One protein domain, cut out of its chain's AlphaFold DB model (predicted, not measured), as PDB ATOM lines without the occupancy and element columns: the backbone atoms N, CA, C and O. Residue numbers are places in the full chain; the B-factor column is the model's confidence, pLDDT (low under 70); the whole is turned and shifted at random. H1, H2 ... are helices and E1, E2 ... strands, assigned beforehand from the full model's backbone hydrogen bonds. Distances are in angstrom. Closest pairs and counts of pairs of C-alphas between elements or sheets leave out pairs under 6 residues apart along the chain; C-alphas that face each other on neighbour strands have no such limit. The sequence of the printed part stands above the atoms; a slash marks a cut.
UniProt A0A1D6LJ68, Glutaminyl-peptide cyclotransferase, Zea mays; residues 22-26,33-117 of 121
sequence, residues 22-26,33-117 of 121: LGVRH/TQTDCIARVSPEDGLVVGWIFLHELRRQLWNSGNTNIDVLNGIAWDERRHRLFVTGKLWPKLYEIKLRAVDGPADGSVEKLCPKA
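AT A GLANCE: This is residues 22 to 26 and 33 to 117 of the 121 residues of the protein "Glutaminyl-peptide cyclotransferase" of Zea mays (UniProt A0A1D6LJ68). Two small separate sheets, the hairpin E1 and E2 and a three-strand meander E3, E4 and E5, are joined by helix H1, which follows E2 and grazes the meander. After E5 a long link, of which residues 103 to 109 stick out, leads to the short helix H2 near the hairpin. The 90 printed residues hold five strands and two helices in the order E1, E2, H1, E3, E4, E5, H2; both sheets are antiparallel, and the class is mixed, with under half of the residues in named elements. The whole is compact, with a radius of gyration of the C-alphas of 13.7 A and spans of 38 by 36 by 23 A.

IN THESE COORDINATES: E1, residues 37 to 41, begins at C-alpha 37 (-5.002, 15.811, 100.431) and is 12.5 A long. E2, residues 48 to 53, measures 13.8 A and H1, residues 55 to 63, 12.2 A. E3, residues 72 to 78, measures 18.4 A and E4, residues 83 to 88, 17.2 A. E5 is residues 95 to 97. H2, residues 110 to 113, ends at C-alpha 113 (-10.189, 16.796, 106.346).

HOW THE PARTS SIT: Residues 22 to 23 pair antiparallel with residues 39 to 40 of E1. In the hairpin E1 and E2, N 40 and O 50 are 2.8 A apart. H1 only grazes the sheet of three with residues 57 to 58; its O i to N i+4 pairs are all within hydrogen-bond range, while H2 is too short for one. The meander, each strand the antiparallel neighbour of the one before, runs E3, E4, E5: N 76 and O 85 are 2.9 A apart, N 86 and O 95 2.8 A. E1 and E3 are only just apart, closest 8.3 A. The closest C-alphas of E2 and H2, those of Trp 51 and Val 110, are 7.8 A apart.

THE WHOLE: The C-alphas farthest apart, those of Glu 44 and Gly 65, are 41.8 A apart. Residues 27 to 32 are not printed; C-alphas 26 and 33 are 5.4 A apart across the cut. The link from E5 to H2 is long, 12 residues. The pLDDT is under 70 in residues 22 to 26, 33 to 35, 103 to 113 and 116 to 117.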
ATOM      1  N   LEU A  22      -1.375  20.313  90.531       66.19
ATOM      2  CA  LEU A  22      -1.617  19.482  91.704       66.19
ATOM      3  C   LEU A  22      -0.463  19.675  92.681       66.19
ATOM      4  O   LEU A  22       0.691  19.506  92.299       66.19
ATOM      5  N   GLY A  23      -0.782  20.028  93.922       59.72
ATOM      6  CA  GLY A  23       0.208  20.212  94.978       59.72
ATOM      7  C   GLY A  23      -0.162  19.431  96.230       59.72
ATOM      8  O   GLY A  23      -1.327  19.413  96.631       59.72
ATOM      9  N   VAL A  24       0.838  18.815  96.857       56.47
ATOM     10  CA  VAL A  24       0.760  18.375  98.255       56.47
ATOM     11  C   VAL A  24       1.381  19.496  99.082       56.47
ATOM     12  O   VAL A  24       2.509  19.900  98.812       56.47
ATOM     13  N   ARG A  25       0.648  20.063 100.043       54.19
ATOM     14  CA  ARG A  25       1.206  21.065 100.964       54.19
ATOM     15  C   ARG A  25       0.908  20.639 102.392       54.19
ATOM     16  O   ARG A  25      -0.247  20.409 102.742       54.19
ATOM     17  N   HIS A  26       1.959  20.604 103.191       54.31
ATOM     18  CA  HIS A  26       1.935  20.304 104.614       54.31
ATOM     19  C   HIS A  26       1.457  21.540 105.405       54.31
ATOM     20  O   HIS A  26       1.712  22.676 104.996       54.31
ATOM     21  N   THR A  33       3.785  16.762 108.386       46.41
ATOM     22  CA  THR A  33       2.330  16.667 108.590       46.41
ATOM     23  C   THR A  33       1.658  15.819 107.513       46.41
ATOM     24  O   THR A  33       1.553  16.179 106.339       46.41
ATOM     25  N   GLN A  34       1.177  14.651 107.928       57.16
ATOM     26  CA  GLN A  34       0.539  13.664 107.069       57.16
ATOM     27  C   GLN A  34      -0.875  14.094 106.666       57.16
ATOM     28  O   GLN A  34      -1.857  13.709 107.296       57.16
ATOM     29  N   THR A  35      -0.989  14.880 105.595       64.88
ATOM     30  CA  THR A  35      -2.281  15.138 104.947       64.88
ATOM     31  C   THR A  35      -2.430  14.245 103.717       64.88
ATOM     32  O   THR A  35      -1.546  14.182 102.868       64.88
ATOM     33  N   ASP A  36      -3.565  13.555 103.599       78.81
ATOM     34  CA  ASP A  36      -3.889  12.717 102.433       78.81
ATOM     35  C   ASP A  36      -4.618  13.539 101.349       78.81
ATOM     36  O   ASP A  36      -5.489  13.035 100.635       78.81
ATOM     37  N   CYS A  37      -4.309  14.837 101.266       81.88
ATOM     38  CA  CYS A  37      -5.002  15.811 100.431       81.88
ATOM     39  C   CYS A  37      -4.088  16.348  99.332       81.88
ATOM     40  O   CYS A  37      -2.954  16.750  99.582       81.88
ATOM     41  N   ILE A  38      -4.621  16.430  98.116       84.38
ATOM     42  CA  ILE A  38      -3.981  17.113  96.992       84.38
ATOM     43  C   ILE A  38      -4.819  18.342  96.648       84.38
ATOM     44  O   ILE A  38      -6.012  18.228  96.352       84.38
ATOM     45  N   ALA A  39      -4.189  19.512  96.655       83.88
ATOM     46  CA  ALA A  39      -4.802  20.752  96.205       83.88
ATOM     47  C   ALA A  39      -4.832  20.795  94.675       83.88
ATOM     48  O   ALA A  39      -3.818  20.546  94.019       83.88
ATOM     49  N   ARG A  40      -5.979  21.162  94.102       85.12
ATOM     50  CA  ARG A  40      -6.092  21.590  92.704       85.12
ATOM     51  C   ARG A  40      -5.952  23.099  92.677       85.12
ATOM     52  O   ARG A  40      -6.824  23.800  93.178       85.12
ATOM     53  N   VAL A  41      -4.870  23.583  92.091       83.50
ATOM     54  CA  VAL A  41      -4.529  25.002  92.043       83.50
ATOM     55  C   VAL A  41      -4.730  25.522  90.626       83.50
ATOM     56  O   VAL A  41      -4.290  24.906  89.649       83.50
ATOM     57  N   SER A  42      -5.429  26.644  90.515       81.12
ATOM     58  CA  SER A  42      -5.570  27.389  89.274       81.12
ATOM     59  C   SER A  42      -4.202  27.931  88.846       81.12
ATOM     60  O   SER A  42      -3.529  28.597  89.635       81.12
ATOM     61  N   PRO A  43      -3.759  27.657  87.607       79.25
ATOM     62  CA  PRO A  43      -2.482  28.161  87.116       79.25
ATOM     63  C   PRO A  43      -2.518  29.666  86.813       79.25
ATOM     64  O   PRO A  43      -1.465  30.250  86.583       79.25
ATOM     65  N   GLU A  44      -3.706  30.277  86.742       83.56
ATOM     66  CA  GLU A  44      -3.877  31.676  86.332       83.56
ATOM     67  C   GLU A  44      -3.661  32.645  87.497       83.56
ATOM     68  O   GLU A  44      -3.020  33.678  87.333       83.56
ATOM     69  N   ASP A  45      -4.165  32.290  88.677       82.50
ATOM     70  CA  ASP A  45      -4.203  33.151  89.864       82.50
ATOM     71  C   ASP A  45      -3.651  32.471  91.130       82.50
ATOM     72  O   ASP A  45      -3.588  33.097  92.188       82.50
ATOM     73  N   GLY A  46      -3.236  31.202  91.039       80.12
ATOM     74  CA  GLY A  46      -2.697  30.442  92.167       80.12
ATOM     75  C   GLY A  46      -3.745  30.034  93.206       80.12
ATOM     76  O   GLY A  46      -3.379  29.516  94.260       80.12
ATOM     77  N   LEU A  47      -5.039  30.236  92.938       81.31
ATOM     78  CA  LEU A  47      -6.095  29.904  93.892       81.31
ATOM     79  C   LEU A  47      -6.364  28.398  93.931       81.31
ATOM     80  O   LEU A  47      -6.411  27.721  92.902       81.31
ATOM     81  N   VAL A  48      -6.597  27.859  95.130       82.44
ATOM     82  CA  VAL A  48      -7.082  26.482  95.289       82.44
ATOM     83  C   VAL A  48      -8.539  26.422  94.826       82.44
ATOM     84  O   VAL A  48      -9.418  27.012  95.446       82.44
ATOM     85  N   VAL A  49      -8.796  25.681  93.748       82.62
ATOM     86  CA  VAL A  49     -10.131  25.497  93.151       82.62
ATOM     87  C   VAL A  49     -10.806  24.194  93.581       82.62
ATOM     88  O   VAL A  49     -11.932  23.908  93.181       82.62
ATOM     89  N   GLY A  50     -10.116  23.359  94.359       80.31
ATOM     90  CA  GLY A  50     -10.694  22.152  94.935       80.31
ATOM     91  C   GLY A  50      -9.665  21.227  95.566       80.31
ATOM     92  O   GLY A  50      -8.457  21.424  95.438       80.31
ATOM     93  N   TRP A  51     -10.171  20.177  96.206       83.31
ATOM     94  CA  TRP A  51      -9.377  19.173  96.906       83.31
ATOM     95  C   TRP A  51      -9.621  17.784  96.331       83.31
ATOM     96  O   TRP A  51     -10.733  17.440  95.933       83.31
ATOM     97  N   ILE A  52      -8.567  16.977  96.296       84.50
ATOM     98  CA  ILE A  52      -8.636  15.537  96.064       84.50
ATOM     99  C   ILE A  52      -8.235  14.871  97.373       84.50
ATOM    100  O   ILE A  52      -7.153  15.135  97.890       84.50
ATOM    101  N   PHE A  53      -9.099  14.001  97.887       84.69
ATOM    102  CA  PHE A  53      -8.895  13.332  99.164       84.69
ATOM    103  C   PHE A  53      -8.596  11.844  98.953       84.69
ATOM    104  O   PHE A  53      -9.396  11.127  98.355       84.69
ATOM    105  N   LEU A  54      -7.436  11.381  99.428       83.12
ATOM    106  CA  LEU A  54      -6.891  10.043  99.166       83.12
ATOM    107  C   LEU A  54      -6.835   9.133 100.404       83.12
ATOM    108  O   LEU A  54      -6.178   8.094 100.363       83.12
ATOM    109  N   HIS A  55      -7.546   9.466 101.487       79.56
ATOM    110  CA  HIS A  55      -7.539   8.671 102.727       79.56
ATOM    111  C   HIS A  55      -7.867   7.183 102.514       79.56
ATOM    112  O   HIS A  55      -7.269   6.311 103.142       79.56
ATOM    113  N   GLU A  56      -8.782   6.875 101.590       82.00
ATOM    114  CA  GLU A  56      -9.157   5.503 101.245       82.00
ATOM    115  C   GLU A  56      -7.964   4.689 100.743       82.00
ATOM    116  O   GLU A  56      -7.794   3.528 101.118       82.00
ATOM    117  N   LEU A  57      -7.101   5.307  99.935       83.88
ATOM    118  CA  LEU A  57      -5.920   4.647  99.392       83.88
ATOM    119  C   LEU A  57      -4.932   4.296 100.507       83.88
ATOM    120  O   LEU A  57      -4.397   3.186 100.557       83.88
ATOM    121  N   ARG A  58      -4.735   5.225 101.442       78.88
ATOM    122  CA  ARG A  58      -3.865   5.012 102.594       78.88
ATOM    123  C   ARG A  58      -4.417   3.959 103.549       78.88
ATOM    124  O   ARG A  58      -3.669   3.095 104.000       78.88
ATOM    125  N   ARG A  59      -5.727   3.970 103.805       82.00
ATOM    126  CA  ARG A  59      -6.396   2.940 104.611       82.00
ATOM    127  C   ARG A  59      -6.233   1.551 103.994       82.00
ATOM    128  O   ARG A  59      -5.962   0.594 104.711       82.00
ATOM    129  N   GLN A  60      -6.344   1.434 102.671       84.44
ATOM    130  CA  GLN A  60      -6.101   0.170 101.968       84.44
ATOM    131  C   GLN A  60      -4.653  -0.312 102.121       84.44
ATOM    132  O   GLN A  60      -4.431  -1.494 102.385       84.44
ATOM    133  N   LEU A  61      -3.672   0.589 102.002       83.69
ATOM    134  CA  LEU A  61      -2.265   0.262 102.243       83.69
ATOM    135  C   LEU A  61      -2.044  -0.244 103.674       83.69
ATOM    136  O   LEU A  61      -1.458  -1.314 103.853       83.69
ATOM    137  N   TRP A  62      -2.588   0.454 104.669       82.50
ATOM    138  CA  TRP A  62      -2.498   0.049 106.072       82.50
ATOM    139  C   TRP A  62      -3.107  -1.337 106.312       82.50
ATOM    140  O   TRP A  62      -2.455  -2.226 106.858       82.50
ATOM    141  N   ASN A  63      -4.328  -1.559 105.818       84.25
ATOM    142  CA  ASN A  63      -5.042  -2.833 105.952       84.25
ATOM    143  C   ASN A  63      -4.329  -3.998 105.250       84.25
ATOM    144  O   ASN A  63      -4.536  -5.153 105.609       84.25
ATOM    145  N   SER A  64      -3.476  -3.708 104.264       82.25
ATOM    146  CA  SER A  64      -2.642  -4.705 103.582       82.25
ATOM    147  C   SER A  64      -1.323  -5.024 104.305       82.25
ATOM    148  O   SER A  64      -0.479  -5.718 103.744       82.25
ATOM    149  N   GLY A  65      -1.127  -4.520 105.530       81.62
ATOM    150  CA  GLY A  65       0.068  -4.764 106.345       81.62
ATOM    151  C   GLY A  65       1.226  -3.797 106.083       81.62
ATOM    152  O   GLY A  65       2.291  -3.948 106.674       81.62
ATOM    153  N   ASN A  66       1.035  -2.782 105.233       79.38
ATOM    154  CA  ASN A  66       2.048  -1.762 104.963       79.38
ATOM    155  C   ASN A  66       1.924  -0.625 105.987       79.38
ATOM    156  O   ASN A  66       1.401   0.444 105.683       79.38
ATOM    157  N   THR A  67       2.365  -0.880 107.219       75.50
ATOM    158  CA  THR A  67       2.260   0.072 108.343       75.50
ATOM    159  C   THR A  67       3.419   1.065 108.415       75.50
ATOM    160  O   THR A  67       3.276   2.115 109.030       75.50
ATOM    161  N   ASN A  68       4.544   0.778 107.751       77.88
ATOM    162  CA  ASN A  68       5.720   1.656 107.705       77.88
ATOM    163  C   ASN A  68       5.724   2.593 106.479       77.88
ATOM    164  O   ASN A  68       6.766   2.837 105.873       77.88
ATOM    165  N   ILE A  69       4.539   3.045 106.060       75.44
ATOM    166  CA  ILE A  69       4.369   3.996 104.954       75.44
ATOM    167  C   ILE A  69       4.363   5.428 105.492       75.44
ATOM    168  O   ILE A  69       3.803   5.696 106.554       75.44
ATOM    169  N   ASP A  70       4.954   6.347 104.738       76.62
ATOM    170  CA  ASP A  70       5.052   7.761 105.094       76.62
ATOM    171  C   ASP A  70       4.110   8.603 104.195       76.62
ATOM    172  O   ASP A  70       3.171   8.079 103.578       76.62
ATOM    173  N   VAL A  71       4.326   9.916 104.141       74.12
ATOM    174  CA  VAL A  71       3.490  10.907 103.451       74.12
ATOM    175  C   VAL A  71       3.287  10.636 101.954       74.12
ATOM    176  O   VAL A  71       4.188  10.184 101.240       74.12
ATOM    177  N   LEU A  72       2.096  10.989 101.458       79.44
ATOM    178  CA  LEU A  72       1.835  11.180 100.030       79.44
ATOM    179  C   LEU A  72       2.786  12.260  99.496       79.44
ATOM    180  O   LEU A  72       2.860  13.339 100.070       79.44
ATOM    181  N   ASN A  73       3.494  11.988  98.400       74.56
ATOM    182  CA  ASN A  73       4.470  12.952  97.869       74.56
ATOM    183  C   ASN A  73       4.628  12.895  96.343       74.56
ATOM    184  O   ASN A  73       4.964  13.885  95.707       74.56
ATOM    185  N   GLY A  74       4.377  11.745  95.713       80.69
ATOM    186  CA  GLY A  74       4.520  11.600  94.268       80.69
ATOM    187  C   GLY A  74       3.185  11.731  93.550       80.69
ATOM    188  O   GLY A  74       2.272  10.951  93.811       80.69
ATOM    189  N   ILE A  75       3.092  12.666  92.603       85.81
ATOM    190  CA  ILE A  75       1.951  12.816  91.691       85.81
ATOM    191  C   ILE A  75       2.489  12.901  90.263       85.81
ATOM    192  O   ILE A  75       3.383  13.697  89.980       85.81
ATOM    193  N   ALA A  76       1.936  12.106  89.350       85.25
ATOM    194  CA  ALA A  76       2.290  12.157  87.937       85.25
ATOM    195  C   ALA A  76       1.046  12.092  87.050       85.25
ATOM    196  O   ALA A  76       0.117  11.329  87.305       85.25
ATOM    197  N   TRP A  77       1.043  12.877  85.975       83.75
ATOM    198  CA  TRP A  77      -0.040  12.911  84.999       83.75
ATOM    199  C   TRP A  77       0.460  12.464  83.623       83.75
ATOM    200  O   TRP A  77       1.380  13.054  83.058       83.75
ATOM    201  N   ASP A  78      -0.164  11.424  83.073       84.75
ATOM    202  CA  ASP A  78       0.038  10.967  81.698       84.75
ATOM    203  C   ASP A  78      -0.979  11.653  80.785       84.75
ATOM    204  O   ASP A  78      -2.143  11.249  80.706       84.75
ATOM    205  N   GLU A  79      -0.533  12.686  80.069       84.69
ATOM    206  CA  GLU A  79      -1.400  13.456  79.174       84.69
ATOM    207  C   GLU A  79      -1.961  12.640  78.021       84.69
ATOM    208  O   GLU A  79      -3.080  12.882  77.581       84.69
ATOM    209  N   ARG A  80      -1.168  11.697  77.504       86.75
ATOM    210  CA  ARG A  80      -1.497  10.976  76.272       86.75
ATOM    211  C   ARG A  80      -2.629   9.993  76.497       86.75
ATOM    212  O   ARG A  80      -3.371   9.695  75.569       86.75
ATOM    213  N   ARG A  81      -2.707   9.440  77.707       87.50
ATOM    214  CA  ARG A  81      -3.686   8.411  78.079       87.50
ATOM    215  C   ARG A  81      -4.673   8.877  79.144       87.50
ATOM    216  O   ARG A  81      -5.521   8.089  79.542       87.50
ATOM    217  N   HIS A  82      -4.568  10.128  79.590       85.94
ATOM    218  CA  HIS A  82      -5.405  10.726  80.631       85.94
ATOM    219  C   HIS A  82      -5.398   9.937  81.949       85.94
ATOM    220  O   HIS A  82      -6.453   9.636  82.510       85.94
ATOM    221  N   ARG A  83      -4.204   9.579  82.436       88.50
ATOM    222  CA  ARG A  83      -4.037   8.765  83.652       88.50
ATOM    223  C   ARG A  83      -3.329   9.555  84.739       88.50
ATOM    224  O   ARG A  83      -2.309  10.191  84.477       88.50
ATOM    225  N   LEU A  84      -3.867   9.492  85.951       86.62
ATOM    226  CA  LEU A  84      -3.279  10.102  87.137       86.62
ATOM    227  C   LEU A  84      -2.631   9.009  87.981       86.62
ATOM    228  O   LEU A  84      -3.277   8.016  88.305       86.62
ATOM    229  N   PHE A  85      -1.373   9.212  88.343       87.94
ATOM    230  CA  PHE A  85      -0.618   8.313  89.198       87.94
ATOM    231  C   PHE A  85      -0.251   9.002  90.502       87.94
ATOM    232  O   PHE A  85       0.121  10.177  90.498       87.94
ATOM    233  N   VAL A  86      -0.328   8.257  91.600       90.25
ATOM    234  CA  VAL A  86       0.053   8.722  92.932       90.25
ATOM    235  C   VAL A  86       0.921   7.696  93.652       90.25
ATOM    236  O   VAL A  86       0.790   6.485  93.452       90.25
ATOM    237  N   THR A  87       1.825   8.194  94.488       88.44
ATOM    238  CA  THR A  87       2.664   7.413  95.398       88.44
ATOM    239  C   THR A  87       3.076   8.274  96.593       88.44
ATOM    240  O   THR A  87       2.851   9.485  96.621       88.44
ATOM    241  N   GLY A  88       3.721   7.667  97.578       86.19
ATOM    242  CA  GLY A  88       4.260   8.357  98.740       86.19
ATOM    243  C   GLY A  88       5.648   7.873  99.114       86.19
ATOM    244  O   GLY A  88       6.211   6.957  98.503       86.19
ATOM    245  N   LYS A  89       6.215   8.520 100.124       81.56
ATOM    246  CA  LYS A  89       7.494   8.139 100.711       81.56
ATOM    247  C   LYS A  89       7.328   6.782 101.408       81.56
ATOM    248  O   LYS A  89       6.368   6.561 102.140       81.56
ATOM    249  N   LEU A  90       8.232   5.844 101.112       83.38
ATOM    250  CA  LEU A  90       8.185   4.443 101.570       83.38
ATOM    251  C   LEU A  90       6.952   3.640 101.117       83.38
ATOM    252  O   LEU A  90       6.677   2.569 101.655       83.38
ATOM    253  N   TRP A  91       6.211   4.109 100.111       86.19
ATOM    254  CA  TRP A  91       5.108   3.319  99.578       86.19
ATOM    255  C   TRP A  91       5.653   2.140  98.762       86.19
ATOM    256  O   TRP A  91       6.518   2.328  97.906       86.19
ATOM    257  N   PRO A  92       5.121   0.923  98.956       84.94
ATOM    258  CA  PRO A  92       5.578  -0.260  98.229       84.94
ATOM    259  C   PRO A  92       5.116  -0.278  96.763       84.94
ATOM    260  O   PRO A  92       5.537  -1.141  95.993       84.94
ATOM    261  N   LYS A  93       4.177   0.603  96.386       84.69
ATOM    262  CA  LYS A  93       3.466   0.570  95.103       84.69
ATOM    263  C   LYS A  93       3.158   1.975  94.587       84.69
ATOM    264  O   LYS A  93       2.852   2.878  95.362       84.69
ATOM    265  N   LEU A  94       3.159   2.098  93.259       87.38
ATOM    266  CA  LEU A  94       2.586   3.210  92.502       87.38
ATOM    267  C   LEU A  94       1.127   2.879  92.161       87.38
ATOM    268  O   LEU A  94       0.838   1.768  91.715       87.38
ATOM    269  N   TYR A  95       0.228   3.849  92.306       89.75
ATOM    270  CA  TYR A  95      -1.193   3.673  92.020       89.75
ATOM    271  C   TYR A  95      -1.634   4.530  90.844       89.75
ATOM    272  O   TYR A  95      -1.419   5.735  90.853       89.75
ATOM    273  N   GLU A  96      -2.306   3.924  89.866       91.81
ATOM    274  CA  GLU A  96      -3.160   4.658  88.932       91.81
ATOM    275  C   GLU A  96      -4.509   4.918  89.609       91.81
ATOM    276  O   GLU A  96      -5.148   3.982  90.090       91.81
ATOM    277  N   ILE A  97      -4.950   6.173  89.651       88.19
ATOM    278  CA  ILE A  97      -6.215   6.563  90.278       88.19
ATOM    279  C   ILE A  97      -7.147   7.238  89.277       88.19
ATOM    280  O   ILE A  97      -6.728   7.939  88.355       88.19
ATOM    281  N   LYS A  98      -8.450   7.054  89.495       88.06
ATOM    282  CA  LYS A  98      -9.506   7.794  88.803       88.06
ATOM    283  C   LYS A  98     -10.267   8.624  89.818       88.06
ATOM    284  O   LYS A  98     -10.755   8.097  90.815       88.06
ATOM    285  N   LEU A  99     -10.368   9.918  89.543       84.12
ATOM    286  CA  LEU A  99     -11.104  10.842  90.389       84.12
ATOM    287  C   LEU A  99     -12.599  10.701  90.115       84.12
ATOM    288  O   LEU A  99     -13.022  10.590  88.964       84.12
ATOM    289  N   ARG A 100     -13.391  10.729  91.181       82.25
ATOM    290  CA  ARG A 100     -14.843  10.859  91.106       82.25
ATOM    291  C   ARG A 100     -15.223  12.142  91.818       82.25
ATOM    292  O   ARG A 100     -14.675  12.428  92.880       82.25
ATOM    293  N   ALA A 101     -16.125  12.909  91.214       79.06
ATOM    294  CA  ALA A 101     -16.753  14.006  91.924       79.06
ATOM    295  C   ALA A 101     -17.554  13.402  93.077       79.06
ATOM    296  O   ALA A 101     -18.300  12.441  92.885       79.06
ATOM    297  N   VAL A 102     -17.333  13.935  94.265       71.19
ATOM    298  CA  VAL A 102     -18.153  13.644  95.428       71.19
ATOM    299  C   VAL A 102     -18.778  14.975  95.780       71.19
ATOM    300  O   VAL A 102     -18.048  15.956  95.952       71.19
ATOM    301  N   ASP A 103     -20.102  15.019  95.851       64.75
ATOM    302  CA  ASP A 103     -20.759  16.126  96.527       64.75
ATOM    303  C   ASP A 103     -20.293  16.034  97.978       64.75
ATOM    304  O   ASP A 103     -20.455  14.998  98.629       64.75
ATOM    305  N   GLY A 104     -19.555  17.053  98.425       59.22
ATOM    306  CA  GLY A 104     -18.967  17.055  99.758       59.22
ATOM    307  C   GLY A 104     -20.039  16.761 100.814       59.22
ATOM    308  O   GLY A 104     -21.218  17.043 100.584       59.22
ATOM    309  N   PRO A 105     -19.674  16.197 101.975       56.72
ATOM    310  CA  PRO A 105     -20.639  15.997 103.046       56.72
ATOM    311  C   PRO A 105     -21.351  17.321 103.348       56.72
ATOM    312  O   PRO A 105     -20.703  18.368 103.397       56.72
ATOM    313  N   ALA A 106     -22.674  17.278 103.535       51.84
ATOM    314  CA  ALA A 106     -23.513  18.471 103.704       51.84
ATOM    315  C   ALA A 106     -23.081  19.381 104.877       51.84
ATOM    316  O   ALA A 106     -23.530  20.518 104.978       51.84
ATOM    317  N   ASP A 107     -22.207  18.889 105.757       62.06
ATOM    318  CA  ASP A 107     -21.666  19.584 106.922       62.06
ATOM    319  C   ASP A 107     -20.313  20.298 106.679       62.06
ATOM    320  O   ASP A 107     -19.727  20.814 107.635       62.06
ATOM    321  N   GLY A 108     -19.780  20.298 105.449       55.84
ATOM    322  CA  GLY A 108     -18.477  20.909 105.136       55.84
ATOM    323  C   GLY A 108     -17.279  20.114 105.671       55.84
ATOM    324  O   GLY A 108     -16.262  20.675 106.080       55.84
ATOM    325  N   SER A 109     -17.389  18.784 105.731       58.72
ATOM    326  CA  SER A 109     -16.302  17.913 106.203       58.72
ATOM    327  C   SER A 109     -15.007  18.027 105.393       58.72
ATOM    328  O   SER A 109     -13.942  17.749 105.934       58.72
ATOM    329  N   VAL A 110     -15.050  18.417 104.113       60.31
ATOM    330  CA  VAL A 110     -13.837  18.473 103.276       60.31
ATOM    331  C   VAL A 110     -12.837  19.488 103.836       60.31
ATOM    332  O   VAL A 110     -11.650  19.196 103.885       60.31
ATOM    333  N   GLU A 111     -13.305  20.621 104.362       62.22
ATOM    334  CA  GLU A 111     -12.487  21.640 105.031       62.22
ATOM    335  C   GLU A 111     -12.001  21.224 106.430       62.22
ATOM    336  O   GLU A 111     -11.112  21.869 106.990       62.22
ATOM    337  N   LYS A 112     -12.591  20.177 107.022       63.69
ATOM    338  CA  LYS A 112     -12.095  19.543 108.259       63.69
ATOM    339  C   LYS A 112     -11.018  18.496 107.963       63.69
ATOM    340  O   LYS A 112     -10.186  18.223 108.821       63.69
ATOM    341  N   LEU A 113     -11.062  17.893 106.774       69.56
ATOM    342  CA  LEU A 113     -10.189  16.796 106.346       69.56
ATOM    343  C   LEU A 113      -8.969  17.291 105.566       69.56
ATOM    344  O   LEU A 113      -7.888  16.716 105.671       69.56
ATOM    345  N   CYS A 114      -9.145  18.367 104.803       74.50
ATOM    346  CA  CYS A 114      -8.097  19.063 104.083       74.50
ATOM    347  C   CYS A 114      -7.944  20.487 104.627       74.50
ATOM    348  O   CYS A 114      -8.927  21.103 105.045       74.50
ATOM    349  N   PRO A 115      -6.727  21.048 104.605       70.19
ATOM    350  CA  PRO A 115      -6.496  22.421 105.032       70.19
ATOM    351  C   PRO A 115      -7.411  23.438 104.333       70.19
ATOM    352  O   PRO A 115      -7.714  23.320 103.145       70.19
ATOM    353  N   LYS A 116      -7.809  24.498 105.044       67.81
ATOM    354  CA  LYS A 116      -8.632  25.560 104.442       67.81
ATOM    355  C   LYS A 116      -7.897  26.224 103.280       67.81
ATOM    356  O   LYS A 116      -6.768  26.681 103.447       67.81
ATOM    357  N   ALA A 117      -8.580  26.375 102.146       64.44
ATOM    358  CA  ALA A 117      -8.056  27.047 100.953       64.44
ATOM    359  C   ALA A 117      -7.530  28.471 101.237       64.44
ATOM    360  O   ALA A 117      -6.576  28.915 100.605       64.44
TER     361      ALA A 117